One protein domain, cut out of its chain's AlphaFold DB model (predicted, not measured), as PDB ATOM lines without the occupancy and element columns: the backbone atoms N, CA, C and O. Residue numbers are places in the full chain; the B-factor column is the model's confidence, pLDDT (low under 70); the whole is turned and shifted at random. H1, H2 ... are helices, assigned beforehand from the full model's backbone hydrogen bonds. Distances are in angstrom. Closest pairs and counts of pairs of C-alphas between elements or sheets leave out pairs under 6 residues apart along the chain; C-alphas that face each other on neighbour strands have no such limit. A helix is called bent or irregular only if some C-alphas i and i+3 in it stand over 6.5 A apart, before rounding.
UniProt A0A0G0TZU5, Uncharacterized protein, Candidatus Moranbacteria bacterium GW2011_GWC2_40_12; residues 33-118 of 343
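This is residues 33 to 118 of the 343 residues of an uncharacterized protein of Candidatus Moranbacteria bacterium GW2011_GWC2_40_12 (UniProt A0A0G0TZU5). Two helices, H4 and H2, lie side by side and run opposite ways, with H3 set crosswise near one end of the pair and H5 carrying on past the other end of H4 as an arm. The short H1 packs on H2, and a long loop of residues 73 to 85 leads from the far end of H3 back to the beginning of H4, while residues 69 to 74 and residues 109 to 118 stick out. The printed part has 86 residues with five named helices, in the order H1, H2, H3, H4, H5, and no named strand; the class is all helix. The whole is loose, with a radius of gyration of the C-alphas of 15.8 A, and elongated, with spans of 55 by 28 by 18 A.

The longest helix by residues is H4, residues 86 to 101, which measures 21.6 A from first to last C-alpha and begins with C-alpha 86 at (-47.855, 5.338, -18.914). H4 has a kink of 38 degrees near residue 95; it is neither bent nor irregular, but only just: C-alphas 92 and 95 are 6.4 A apart. H2 covers residues 46 to 59, 20.2 A long. H3 covers residues 61 to 72, 16.6 A long. H5 covers residues 103 to 116, 20.4 A long, and its last C-alpha, that of Gln 116, is at (-31.646, -14.333, 19.259). H1 is residues 33 to 37, five residues, with C-alpha 33 at (-49.230, -0.160, 2.185).

H2 is the hub, the helix that touches most other helices: it touches H1, H3 and H4. H2 and H4 touch with 14 pairs of C-alphas within 8 A, the closest being those of Val 46 and Cys 100, 5.3 A apart. Their lines stand at a shallow tilt of 30 degrees, and they run opposite ways. H2 touches H1 with residues 49 to 53 alone; the closest C-alphas are those of Thr 36 and Cys 49, 5.5 A apart. H1 and H4 are near each other, with 6 pairs of C-alphas within 10 A. H2 and H3 only just touch, with 3 pairs of C-alphas within 8 A, and touch only at the corner by their link; H2 touches H3 with residues 53 to 57 alone, H3 touches H2 with residues 62 to 63 alone, and the closest C-alphas, those of Leu 56 and Leu 62, are 5.1 A apart. The lines of H2 and H3 are about perpendicular, at 82 degrees. H3 and H4 are close but not clearly touching: their closest C-alphas, those of Trp 63 and Leu 92, are 7.4 A apart. Their lines are also about perpendicular, at 82 degrees. H5 touches no helix; it and H4 meet only through their link, and H2 and H5 are only just apart, at 8.1 A. In H1, H2, H3 and H5 every O i to N i+4 pair is within hydrogen-bond range; in H4 it is 10 of 12.

The two C-alphas farthest apart, those of Gly 79 and Gly 118, are 54.8 A from each other. Without the stretches that stand free, residues 69 to 74 and 109 to 118, the body has 70 residues and spans 42 by 22 by 18 A. The links H2 to H3 and H4 to H5 are tight, H1 to H2 is short, and H3 to H4, with 13 residues, is long. The printed part has no cut. Its mean pLDDT is 90.0, and no printed residue is under 70.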
ATOM      1  N   PHE A  33     -50.143   0.900   1.785       87.38
ATOM      2  CA  PHE A  33     -49.230  -0.160   2.185       87.38
ATOM      3  C   PHE A  33     -49.969  -1.390   2.732       87.38
ATOM      4  O   PHE A  33     -49.634  -2.519   2.366       87.38
ATOM      5  N   TRP A  34     -50.996  -1.202   3.563       88.56
ATOM      6  CA  TRP A  34     -51.745  -2.315   4.146       88.56
ATOM      7  C   TRP A  34     -52.621  -3.024   3.117       88.56
ATOM      8  O   TRP A  34     -52.744  -4.242   3.190       88.56
ATOM      9  N   ASP A  35     -53.130  -2.306   2.114       89.38
ATOM     10  CA  ASP A  35     -53.840  -2.919   0.986       89.38
ATOM     11  C   ASP A  35     -52.898  -3.762   0.120       89.38
ATOM     12  O   ASP A  35     -53.280  -4.838  -0.342       89.38
ATOM     13  N   THR A  36     -51.661  -3.296  -0.091       90.81
ATOM     14  CA  THR A  36     -50.647  -4.080  -0.813       90.81
ATOM     15  C   THR A  36     -50.221  -5.313  -0.031       90.81
ATOM     16  O   THR A  36     -50.115  -6.386  -0.613       90.81
ATOM     17  N   LEU A  37     -50.050  -5.186   1.287       89.88
ATOM     18  CA  LEU A  37     -49.662  -6.298   2.146       89.88
ATOM     19  C   LEU A  37     -50.782  -7.337   2.265       89.88
ATOM     20  O   LEU A  37     -50.516  -8.527   2.205       89.88
ATOM     21  N   ALA A  38     -52.039  -6.903   2.365       91.19
ATOM     22  CA  ALA A  38     -53.199  -7.791   2.423       91.19
ATOM     23  C   ALA A  38     -53.506  -8.514   1.096       91.19
ATOM     24  O   ALA A  38     -54.409  -9.345   1.057       91.19
ATOM     25  N   ALA A  39     -52.817  -8.164   0.007       92.50
ATOM     26  CA  ALA A  39     -52.902  -8.866  -1.271       92.50
ATOM     27  C   ALA A  39     -51.769  -9.885  -1.474       92.50
ATOM     28  O   ALA A  39     -51.785 -10.602  -2.472       92.50
ATOM     29  N   MET A  40     -50.786  -9.914  -0.571       94.31
ATOM     30  CA  MET A  40     -49.675 -10.858  -0.605       94.31
ATOM     31  C   MET A  40     -50.064 -12.143   0.122       94.31
ATOM     32  O   MET A  40     -50.511 -12.088   1.263       94.31
ATOM     33  N   ASP A  41     -49.794 -13.303  -0.473       95.38
ATOM     34  CA  ASP A  41     -50.025 -14.581   0.213       95.38
ATOM     35  C   ASP A  41     -49.070 -14.758   1.404       95.38
ATOM     36  O   ASP A  41     -49.429 -15.334   2.426       95.38
ATOM     37  N   ASN A  42     -47.840 -14.254   1.298       92.94
ATOM     38  CA  ASN A  42     -46.833 -14.281   2.355       92.94
ATOM     39  C   ASN A  42     -45.795 -13.162   2.129       92.94
ATOM     40  O   ASN A  42     -45.781 -12.547   1.064       92.94
ATOM     41  N   PRO A  43     -44.880 -12.902   3.077       90.31
ATOM     42  CA  PRO A  43     -43.847 -11.870   2.953       90.31
ATOM     43  C   PRO A  43     -42.974 -11.876   1.697       90.31
ATOM     44  O   PRO A  43     -42.445 -10.835   1.318       90.31
ATOM     45  N   ASN A  44     -42.794 -13.043   1.080       91.38
ATOM     46  CA  ASN A  44     -41.963 -13.223  -0.104       91.38
ATOM     47  C   ASN A  44     -42.783 -13.148  -1.404       91.38
ATOM     48  O   ASN A  44     -42.221 -13.330  -2.486       91.38
ATOM     49  N   ASP A  45     -44.093 -12.892  -1.326       95.12
ATOM     50  CA  ASP A  45     -44.979 -12.755  -2.482       95.12
ATOM     51  C   ASP A  45     -44.827 -11.379  -3.156       95.12
ATOM     52  O   ASP A  45     -45.707 -10.512  -3.153       95.12
ATOM     53  N   VAL A  46     -43.646 -11.167  -3.740       93.88
ATOM     54  CA  VAL A  46     -43.302  -9.948  -4.480       93.88
ATOM     55  C   VAL A  46     -44.239  -9.751  -5.674       93.88
ATOM     56  O   VAL A  46     -44.572  -8.615  -6.013       93.88
ATOM     57  N   ASP A  47     -44.673 -10.840  -6.311       95.69
ATOM     58  CA  ASP A  47     -45.532 -10.787  -7.491       95.69
ATOM     59  C   ASP A  47     -46.963 -10.367  -7.128       95.69
ATOM     60  O   ASP A  47     -47.503  -9.476  -7.788       95.69
ATOM     61  N   GLY A  48     -47.550 -10.916  -6.058       95.12
ATOM     62  CA  GLY A  48     -48.843 -10.478  -5.527       95.12
ATOM     63  C   GLY A  48     -48.824  -9.009  -5.100       95.12
ATOM     64  O   GLY A  48     -49.697  -8.230  -5.498       95.12
ATOM     65  N   CYS A  49     -47.755  -8.582  -4.419       95.31
ATOM     66  CA  CYS A  49     -47.534  -7.177  -4.062       95.31
ATOM     67  C   CYS A  49     -47.513  -6.257  -5.299       95.31
ATOM     68  O   CYS A  49     -48.233  -5.254  -5.361       95.31
ATOM     69  N   LYS A  50     -46.720  -6.609  -6.323       95.44
ATOM     70  CA  LYS A  50     -46.617  -5.832  -7.571       95.44
ATOM     71  C   LYS A  50     -47.937  -5.801  -8.335       95.44
ATOM     72  O   LYS A  50     -48.337  -4.734  -8.797       95.44
ATOM     73  N   ALA A  51     -48.641  -6.929  -8.412       96.62
ATOM     74  CA  ALA A  51     -49.949  -7.011  -9.054       96.62
ATOM     75  C   ALA A  51     -50.968  -6.077  -8.387       96.62
ATOM     76  O   ALA A  51     -51.713  -5.384  -9.086       96.62
ATOM     77  N   LYS A  52     -50.965  -5.989  -7.049       96.62
ATOM     78  CA  LYS A  52     -51.847  -5.064  -6.331       96.62
ATOM     79  C   LYS A  52     -51.493  -3.601  -6.589       96.62
ATOM     80  O   LYS A  52     -52.386  -2.780  -6.783       96.62
ATOM     81  N   ILE A  53     -50.207  -3.260  -6.649       95.50
ATOM     82  CA  ILE A  53     -49.761  -1.906  -7.017       95.50
ATOM     83  C   ILE A  53     -50.211  -1.538  -8.434       95.50
ATOM     84  O   ILE A  53     -50.682  -0.420  -8.645       95.50
ATOM     85  N   ASP A  54     -50.091  -2.457  -9.394       95.19
ATOM     86  CA  ASP A  54     -50.564  -2.246 -10.766       95.19
ATOM     87  C   ASP A  54     -52.080  -1.999 -10.813       95.19
ATOM     88  O   ASP A  54     -52.537  -1.092 -11.513       95.19
ATOM     89  N   GLU A  55     -52.864  -2.756 -10.038       95.31
ATOM     90  CA  GLU A  55     -54.309  -2.547  -9.887       95.31
ATOM     91  C   GLU A  55     -54.617  -1.136  -9.362       95.31
ATOM     92  O   GLU A  55     -55.358  -0.385 -10.001       95.31
ATOM     93  N   LEU A  56     -53.994  -0.745  -8.245       94.50
ATOM     94  CA  LEU A  56     -54.185   0.560  -7.599       94.50
ATOM     95  C   LEU A  56     -53.732   1.725  -8.493       94.50
ATOM     96  O   LEU A  56     -54.303   2.820  -8.466       94.50
ATOM     97  N   ALA A  57     -52.692   1.515  -9.301       92.88
ATOM     98  CA  ALA A  57     -52.250   2.487 -10.288       92.88
ATOM     99  C   ALA A  57     -53.258   2.610 -11.438       92.88
ATOM    100  O   ALA A  57     -53.562   3.724 -11.867       92.88
ATOM    101  N   ALA A  58     -53.821   1.498 -11.915       91.19
ATOM    102  CA  ALA A  58     -54.811   1.494 -12.988       91.19
ATOM    103  C   ALA A  58     -56.132   2.174 -12.583       91.19
ATOM    104  O   ALA A  58     -56.749   2.847 -13.413       91.19
ATOM    105  N   THR A  59     -56.552   2.049 -11.319       92.31
ATOM    106  CA  THR A  59     -57.747   2.728 -10.780       92.31
ATOM    107  C   THR A  59     -57.506   4.208 -10.467       92.31
ATOM    108  O   THR A  59     -58.461   4.978 -10.362       92.31
ATOM    109  N   GLY A  60     -56.243   4.637 -10.364       91.50
ATOM    110  CA  GLY A  60     -55.857   5.985  -9.938       91.50
ATOM    111  C   GLY A  60     -55.902   6.191  -8.417       91.50
ATOM    112  O   GLY A  60     -55.676   7.308  -7.942       91.50
ATOM    113  N   GLU A  61     -56.163   5.137  -7.642       92.94
ATOM    114  CA  GLU A  61     -56.154   5.168  -6.175       92.94
ATOM    115  C   GLU A  61     -54.742   5.430  -5.642       92.94
ATOM    116  O   GLU A  61     -54.562   6.325  -4.815       92.94
ATOM    117  N   LEU A  62     -53.723   4.774  -6.215       92.50
ATOM    118  CA  LEU A  62     -52.315   4.987  -5.850       92.50
ATOM    119  C   LEU A  62     -51.884   6.449  -6.032       92.50
ATOM    120  O   LEU A  62     -51.141   7.002  -5.223       92.50
ATOM    121  N   TRP A  63     -52.370   7.091  -7.096       91.81
ATOM    122  CA  TRP A  63     -52.105   8.502  -7.362       91.81
ATOM    123  C   TRP A  63     -52.802   9.415  -6.356       91.81
ATOM    124  O   TRP A  63     -52.210  10.386  -5.887       91.81
ATOM    125  N   THR A  64     -54.061   9.117  -6.036       91.50
ATOM    126  CA  THR A  64     -54.850   9.902  -5.079       91.50
ATOM    127  C   THR A  64     -54.172   9.890  -3.711       91.50
ATOM    128  O   THR A  64     -53.935  10.957  -3.144       91.50
ATOM    129  N   TYR A  65     -53.757   8.704  -3.261       90.25
ATOM    130  CA  TYR A  65     -52.994   8.514  -2.032       90.25
ATOM    131  C   TYR A  65     -51.654   9.282  -2.049       90.25
ATOM    132  O   TYR A  65     -51.366  10.051  -1.131       90.25
ATOM    133  N   ASP A  66     -50.848   9.162  -3.113       89.12
ATOM    134  CA  ASP A  66     -49.558   9.869  -3.219       89.12
ATOM    135  C   ASP A  66     -49.720  11.403  -3.173       89.12
ATOM    136  O   ASP A  66     -48.966  12.106  -2.491       89.12
ATOM    137  N   VAL A  67     -50.738  11.934  -3.853       89.50
ATOM    138  CA  VAL A  67     -51.064  13.367  -3.838       89.50
ATOM    139  C   VAL A  67     -51.489  13.830  -2.442       89.50
ATOM    140  O   VAL A  67     -51.097  14.922  -2.020       89.50
ATOM    141  N   GLU A  68     -52.284  13.038  -1.721       89.69
ATOM    142  CA  GLU A  68     -52.693  13.339  -0.345       89.69
ATOM    143  C   GLU A  68     -51.495  13.352   0.604       89.69
ATOM    144  O   GLU A  68     -51.268  14.364   1.274       89.69
ATOM    145  N   LYS A  69     -50.641  12.329   0.551       86.69
ATOM    146  CA  LYS A  69     -49.415  12.252   1.355       86.69
ATOM    147  C   LYS A  69     -48.472  13.431   1.100       86.69
ATOM    148  O   LYS A  69     -47.952  14.050   2.032       86.69
ATOM    149  N   ARG A  70     -48.266  13.806  -0.169       89.38
ATOM    150  CA  ARG A  70     -47.452  14.981  -0.535       89.38
ATOM    151  C   ARG A  70     -48.073  16.285  -0.031       89.38
ATOM    152  O   ARG A  70     -47.343  17.161   0.440       89.38
ATOM    153  N   ARG A  71     -49.402  16.409  -0.070       91.25
ATOM    154  CA  ARG A  71     -50.131  17.563   0.479       91.25
ATOM    155  C   ARG A  71     -49.963  17.674   1.994       91.25
ATOM    156  O   ARG A  71     -49.718  18.775   2.486       91.25
ATOM    157  N   GLU A  72     -50.045  16.567   2.726       86.75
ATOM    158  CA  GLU A  72     -49.813  16.523   4.179       86.75
ATOM    159  C   GLU A  72     -48.373  16.881   4.552       86.75
ATOM    160  O   GLU A  72     -48.135  17.595   5.529       86.75
ATOM    161  N   ALA A  73     -47.412  16.496   3.709       87.69
ATOM    162  CA  ALA A  73     -46.020  16.928   3.811       87.69
ATOM    163  C   ALA A  73     -45.794  18.410   3.428       87.69
ATOM    164  O   ALA A  73     -44.658  18.893   3.454       87.69
ATOM    165  N   GLY A  74     -46.851  19.152   3.073       91.81
ATOM    166  CA  GLY A  74     -46.802  20.576   2.741       91.81
ATOM    167  C   GLY A  74     -46.340  20.884   1.314       91.81
ATOM    168  O   GLY A  74     -45.962  22.026   1.038       91.81
ATOM    169  N   GLN A  75     -46.342  19.900   0.413       92.00
ATOM    170  CA  GLN A  75     -46.031  20.123  -0.998       92.00
ATOM    171  C   GLN A  75     -47.240  20.727  -1.728       92.00
ATOM    172  O   GLN A  75     -48.388  20.335  -1.509       92.00
ATOM    173  N   ASP A  76     -46.982  21.691  -2.614       92.19
ATOM    174  CA  ASP A  76     -48.014  22.268  -3.475       92.19
ATOM    175  C   ASP A  76     -48.306  21.327  -4.648       92.19
ATOM    176  O   ASP A  76     -47.567  21.283  -5.628       92.19
ATOM    177  N   VAL A  77     -49.397  20.578  -4.516       93.06
ATOM    178  CA  VAL A  77     -49.933  19.659  -5.531       93.06
ATOM    179  C   VAL A  77     -51.110  20.280  -6.299       93.06
ATOM    180  O   VAL A  77     -51.898  19.577  -6.936       93.06
ATOM    181  N   SER A  78     -51.305  21.604  -6.210       88.62
ATOM    182  CA  SER A  78     -52.425  22.268  -6.880       88.62
ATOM    183  C   SER A  78     -52.266  22.215  -8.407       88.62
ATOM    184  O   SER A  78     -51.322  22.740  -8.992       88.62
ATOM    185  N   GLY A  79     -53.211  21.545  -9.076       87.75
ATOM    186  CA  GLY A  79     -53.206  21.360 -10.534       87.75
ATOM    187  C   GLY A  79     -52.633  20.026 -11.013       87.75
ATOM    188  O   GLY A  79     -52.636  19.769 -12.216       87.75
ATOM    189  N   GLU A  80     -52.190  19.164 -10.101       88.69
ATOM    190  CA  GLU A  80     -51.869  17.780 -10.420       88.69
ATOM    191  C   GLU A  80     -53.161  16.988 -10.682       88.69
ATOM    192  O   GLU A  80     -54.021  16.858  -9.811       88.69
ATOM    193  N   VAL A  81     -53.322  16.486 -11.907       85.38
ATOM    194  CA  VAL A  81     -54.466  15.665 -12.323       85.38
ATOM    195  C   VAL A  81     -53.936  14.301 -12.732       85.38
ATOM    196  O   VAL A  81     -52.937  14.215 -13.451       85.38
ATOM    197  N   TRP A  82     -54.605  13.240 -12.284       87.56
ATOM    198  CA  TRP A  82     -54.313  11.899 -12.767       87.56
ATOM    199  C   TRP A  82     -54.550  11.848 -14.275       87.56
ATOM    200  O   TRP A  82     -55.677  12.053 -14.728       87.56
ATOM    201  N   SER A  83     -53.497  11.617 -15.058       84.81
ATOM    202  CA  SER A  83     -53.621  11.548 -16.518       84.81
ATOM    203  C   SER A  83     -53.713  10.116 -17.042       84.81
ATOM    204  O   SER A  83     -54.077   9.922 -18.199       84.81
ATOM    205  N   GLY A  84     -53.379   9.123 -16.208       85.19
ATOM    206  CA  GLY A  84     -53.222   7.732 -16.636       85.19
ATOM    207  C   GLY A  84     -52.087   7.532 -17.645       85.19
ATOM    208  O   GLY A  84     -52.001   6.472 -18.262       85.19
ATOM    209  N   ASP A  85     -51.238   8.545 -17.856       90.06
ATOM    210  CA  ASP A  85     -50.122   8.465 -18.790       90.06
ATOM    211  C   ASP A  85     -49.145   7.354 -18.359       90.06
ATOM    212  O   ASP A  85     -48.732   7.325 -17.195       90.06
ATOM    213  N   PRO A  86     -48.726   6.455 -19.268       89.44
ATOM    214  CA  PRO A  86     -47.855   5.338 -18.914       89.44
ATOM    215  C   PRO A  86     -46.533   5.746 -18.251       89.44
ATOM    216  O   PRO A  86     -46.027   5.003 -17.412       89.44
ATOM    217  N   ALA A  87     -45.964   6.911 -18.584       88.75
ATOM    218  CA  ALA A  87     -44.736   7.372 -17.937       88.75
ATOM    219  C   ALA A  87     -45.005   7.862 -16.505       88.75
ATOM    220  O   ALA A  87     -44.180   7.637 -15.618       88.75
ATOM    221  N   GLN A  88     -46.166   8.481 -16.266       85.25
ATOM    222  CA  GLN A  88     -46.627   8.844 -14.924       85.25
ATOM    223  C   GLN A  88     -46.877   7.593 -14.070       85.25
ATOM    224  O   GLN A  88     -46.376   7.527 -12.949       85.25
ATOM    225  N   VAL A  89     -47.578   6.592 -14.616       88.62
ATOM    226  CA  VAL A  89     -47.819   5.293 -13.961       88.62
ATOM    227  C   VAL A  89     -46.490   4.630 -13.594       88.62
ATOM    228  O   VAL A  89     -46.269   4.330 -12.428       88.62
ATOM    229  N   ALA A  90     -45.571   4.478 -14.552       90.19
ATOM    230  CA  ALA A  90     -44.283   3.824 -14.317       90.19
ATOM    231  C   ALA A  90     -43.423   4.555 -13.273       90.19
ATOM    232  O   ALA A  90     -42.757   3.924 -12.452       90.19
ATOM    233  N   SER A  91     -43.437   5.892 -13.283       88.50
ATOM    234  CA  SER A  91     -42.732   6.675 -12.267       88.50
ATOM    235  C   SER A  91     -43.327   6.449 -10.878       88.50
ATOM    236  O   SER A  91     -42.565   6.330  -9.920       88.50
ATOM    237  N   LEU A  92     -44.659   6.400 -10.770       88.25
ATOM    238  CA  LEU A  92     -45.369   6.204  -9.508       88.25
ATOM    239  C   LEU A  92     -45.116   4.801  -8.945       88.25
ATOM    240  O   LEU A  92     -44.722   4.678  -7.791       88.25
ATOM    241  N   THR A  93     -45.272   3.755  -9.759       91.88
ATOM    242  CA  THR A  93     -45.186   2.353  -9.311       91.88
ATOM    243  C   THR A  93     -43.761   1.926  -8.955       91.88
ATOM    244  O   THR A  93     -43.579   1.132  -8.034       91.88
ATOM    245  N   SER A  94     -42.734   2.498  -9.601       90.69
ATOM    246  CA  SER A  94     -41.329   2.122  -9.364       90.69
ATOM    247  C   SER A  94     -40.883   2.214  -7.896       90.69
ATOM    248  O   SER A  94     -40.129   1.360  -7.430       90.69
ATOM    249  N   GLY A  95     -41.367   3.217  -7.154       86.19
ATOM    250  CA  GLY A  95     -41.051   3.379  -5.732       86.19
ATOM    251  C   GLY A  95     -41.642   2.264  -4.871       86.19
ATOM    252  O   GLY A  95     -40.945   1.706  -4.027       86.19
ATOM    253  N   TYR A  96     -42.895   1.896  -5.137       89.38
ATOM    254  CA  TYR A  96     -43.601   0.841  -4.413       89.38
ATOM    255  C   TYR A  96     -43.082  -0.557  -4.773       89.38
ATOM    256  O   TYR A  96     -43.021  -1.428  -3.914       89.38
ATOM    257  N   TYR A  97     -42.619  -0.775  -6.008       92.94
ATOM    258  CA  TYR A  97     -41.983  -2.040  -6.399       92.94
ATOM    259  C   TYR A  97     -40.715  -2.325  -5.615       92.94
ATOM    260  O   TYR A  97     -40.491  -3.466  -5.221       92.94
ATOM    261  N   ASN A  98     -39.924  -1.290  -5.339       88.75
ATOM    262  CA  ASN A  98     -38.771  -1.429  -4.462       88.75
ATOM    263  C   ASN A  98     -39.216  -1.837  -3.046       88.75
ATOM    264  O   ASN A  98     -38.606  -2.699  -2.432       88.75
ATOM    265  N   THR A  99     -40.322  -1.293  -2.531       86.69
ATOM    266  CA  THR A  99     -40.889  -1.757  -1.253       86.69
ATOM    267  C   THR A  99     -41.297  -3.230  -1.309       86.69
ATOM    268  O   THR A  99     -40.923  -3.969  -0.403       86.69
ATOM    269  N   CYS A 100     -41.966  -3.676  -2.381       90.50
ATOM    270  CA  CYS A 100     -42.305  -5.092  -2.571       90.50
ATOM    271  C   CYS A 100     -41.080  -6.007  -2.498       90.50
ATOM    272  O   CYS A 100     -41.133  -7.068  -1.891       90.50
ATOM    273  N   GLU A 101     -39.976  -5.584  -3.112       90.44
ATOM    274  CA  GLU A 101     -38.739  -6.366  -3.209       90.44
ATOM    275  C   GLU A 101     -37.937  -6.446  -1.907       90.44
ATOM    276  O   GLU A 101     -37.051  -7.285  -1.834       90.44
ATOM    277  N   ASN A 102     -38.230  -5.607  -0.906       87.06
ATOM    278  CA  ASN A 102     -37.516  -5.606   0.379       87.06
ATOM    279  C   ASN A 102     -38.409  -6.002   1.568       87.06
ATOM    280  O   ASN A 102     -38.018  -5.806   2.722       87.06
ATOM    281  N   PHE A 103     -39.634  -6.488   1.333       84.31
ATOM    282  CA  PHE A 103     -40.491  -6.931   2.438       84.31
ATOM    283  C   PHE A 103     -39.854  -8.089   3.203       84.31
ATOM    284  O   PHE A 103     -39.843  -8.066   4.434       84.31
ATOM    285  N   ASP A 104     -39.283  -9.053   2.484       84.19
ATOM    286  CA  ASP A 104     -38.609 -10.235   3.023       84.19
ATOM    287  C   ASP A 104     -37.529  -9.883   4.059       84.19
ATOM    288  O   ASP A 104     -37.466 -10.514   5.118       84.19
ATOM    289  N   GLU A 105     -36.755  -8.815   3.834       85.94
ATOM    290  CA  GLU A 105     -35.745  -8.324   4.779       85.94
ATOM    291  C   GLU A 105     -36.352  -7.996   6.153       85.94
ATOM    292  O   GLU A 105     -35.790  -8.344   7.197       85.94
ATOM    293  N   GLY A 106     -37.526  -7.356   6.177       81.19
ATOM    294  CA  GLY A 106     -38.234  -7.018   7.412       81.19
ATOM    295  C   GLY A 106     -38.635  -8.259   8.213       81.19
ATOM    296  O   GLY A 106     -38.477  -8.295   9.439       81.19
ATOM    297  N   PHE A 107     -39.100  -9.308   7.531       84.88
ATOM    298  CA  PHE A 107     -39.469 -10.573   8.172       84.88
ATOM    299  C   PHE A 107     -38.253 -11.381   8.607       84.88
ATOM    300  O   PHE A 107     -38.276 -11.979   9.685       84.88
ATOM    301  N   GLU A 108     -37.158 -11.319   7.855       88.31
ATOM    302  CA  GLU A 108     -35.899 -11.942   8.240       88.31
ATOM    303  C   GLU A 108     -35.332 -11.339   9.533       88.31
ATOM    304  O   GLU A 108     -34.857 -12.058  10.418       88.31
ATOM    305  N   ILE A 109     -35.444 -10.015   9.686       85.19
ATOM    306  CA  ILE A 109     -35.080  -9.316  10.923       85.19
ATOM    307  C   ILE A 109     -35.941  -9.812  12.092       85.19
ATOM    308  O   ILE A 109     -35.411 -10.053  13.181       85.19
ATOM    309  N   MET A 110     -37.250  -9.999  11.889       84.81
ATOM    310  CA  MET A 110     -38.144 -10.529  12.927       84.81
ATOM    311  C   MET A 110     -37.791 -11.969  13.311       84.81
ATOM    312  O   MET A 110     -37.687 -12.269  14.505       84.81
ATOM    313  N   ARG A 111     -37.542 -12.839  12.323       91.31
ATOM    314  CA  ARG A 111     -37.089 -14.220  12.540       91.31
ATOM    315  C   ARG A 111     -35.797 -14.253  13.348       91.31
ATOM    316  O   ARG A 111     -35.758 -14.849  14.424       91.31
ATOM    317  N   THR A 112     -34.781 -13.528  12.884       89.19
ATOM    318  CA  THR A 112     -33.477 -13.414  13.553       89.19
ATOM    319  C   THR A 112     -33.630 -12.883  14.979       89.19
ATOM    320  O   THR A 112     -32.979 -13.373  15.903       89.19
ATOM    321  N   SER A 113     -34.515 -11.903  15.194       83.94
ATOM    322  CA  SER A 113     -34.797 -11.375  16.529       83.94
ATOM    323  C   SER A 113     -35.389 -12.449  17.442       83.94
ATOM    324  O   SER A 113     -34.891 -12.638  18.549       83.94
ATOM    325  N   MET A 114     -36.396 -13.210  16.994       88.38
ATOM    326  CA  MET A 114     -36.942 -14.320  17.782       88.38
ATOM    327  C   MET A 114     -35.868 -15.348  18.148       88.38
ATOM    328  O   MET A 114     -35.747 -15.714  19.321       88.38
ATOM    329  N   GLU A 115     -35.055 -15.754  17.175       91.38
ATOM    330  CA  GLU A 115     -33.987 -16.736  17.370       91.38
ATOM    331  C   GLU A 115     -32.915 -16.244  18.347       91.38
ATOM    332  O   GLU A 115     -32.465 -17.005  19.206       91.38
ATOM    333  N   GLN A 116     -32.561 -14.956  18.299       86.75
ATOM    334  CA  GLN A 116     -31.646 -14.333  19.259       86.75
ATOM    335  C   GLN A 116     -32.155 -14.458  20.706       86.75
ATOM    336  O   GLN A 116     -31.352 -14.591  21.632       86.75
ATOM    337  N   TYR A 117     -33.475 -14.442  20.909       82.56
ATOM    338  CA  TYR A 117     -34.115 -14.663  22.209       82.56
ATOM    339  C   TYR A 117     -34.442 -16.139  22.489       82.56
ATOM    340  O   TYR A 117     -35.190 -16.428  23.423       82.56
ATOM    341  N   GLY A 118     -33.900 -17.075  21.702       89.69
ATOM    342  CA  GLY A 118     -34.105 -18.516  21.872       89.69
ATOM    343  C   GLY A 118     -35.509 -18.994  21.496       89.69
ATOM    344  O   GLY A 118     -35.922 -20.073  21.925       89.69
TER     345      GLY A 118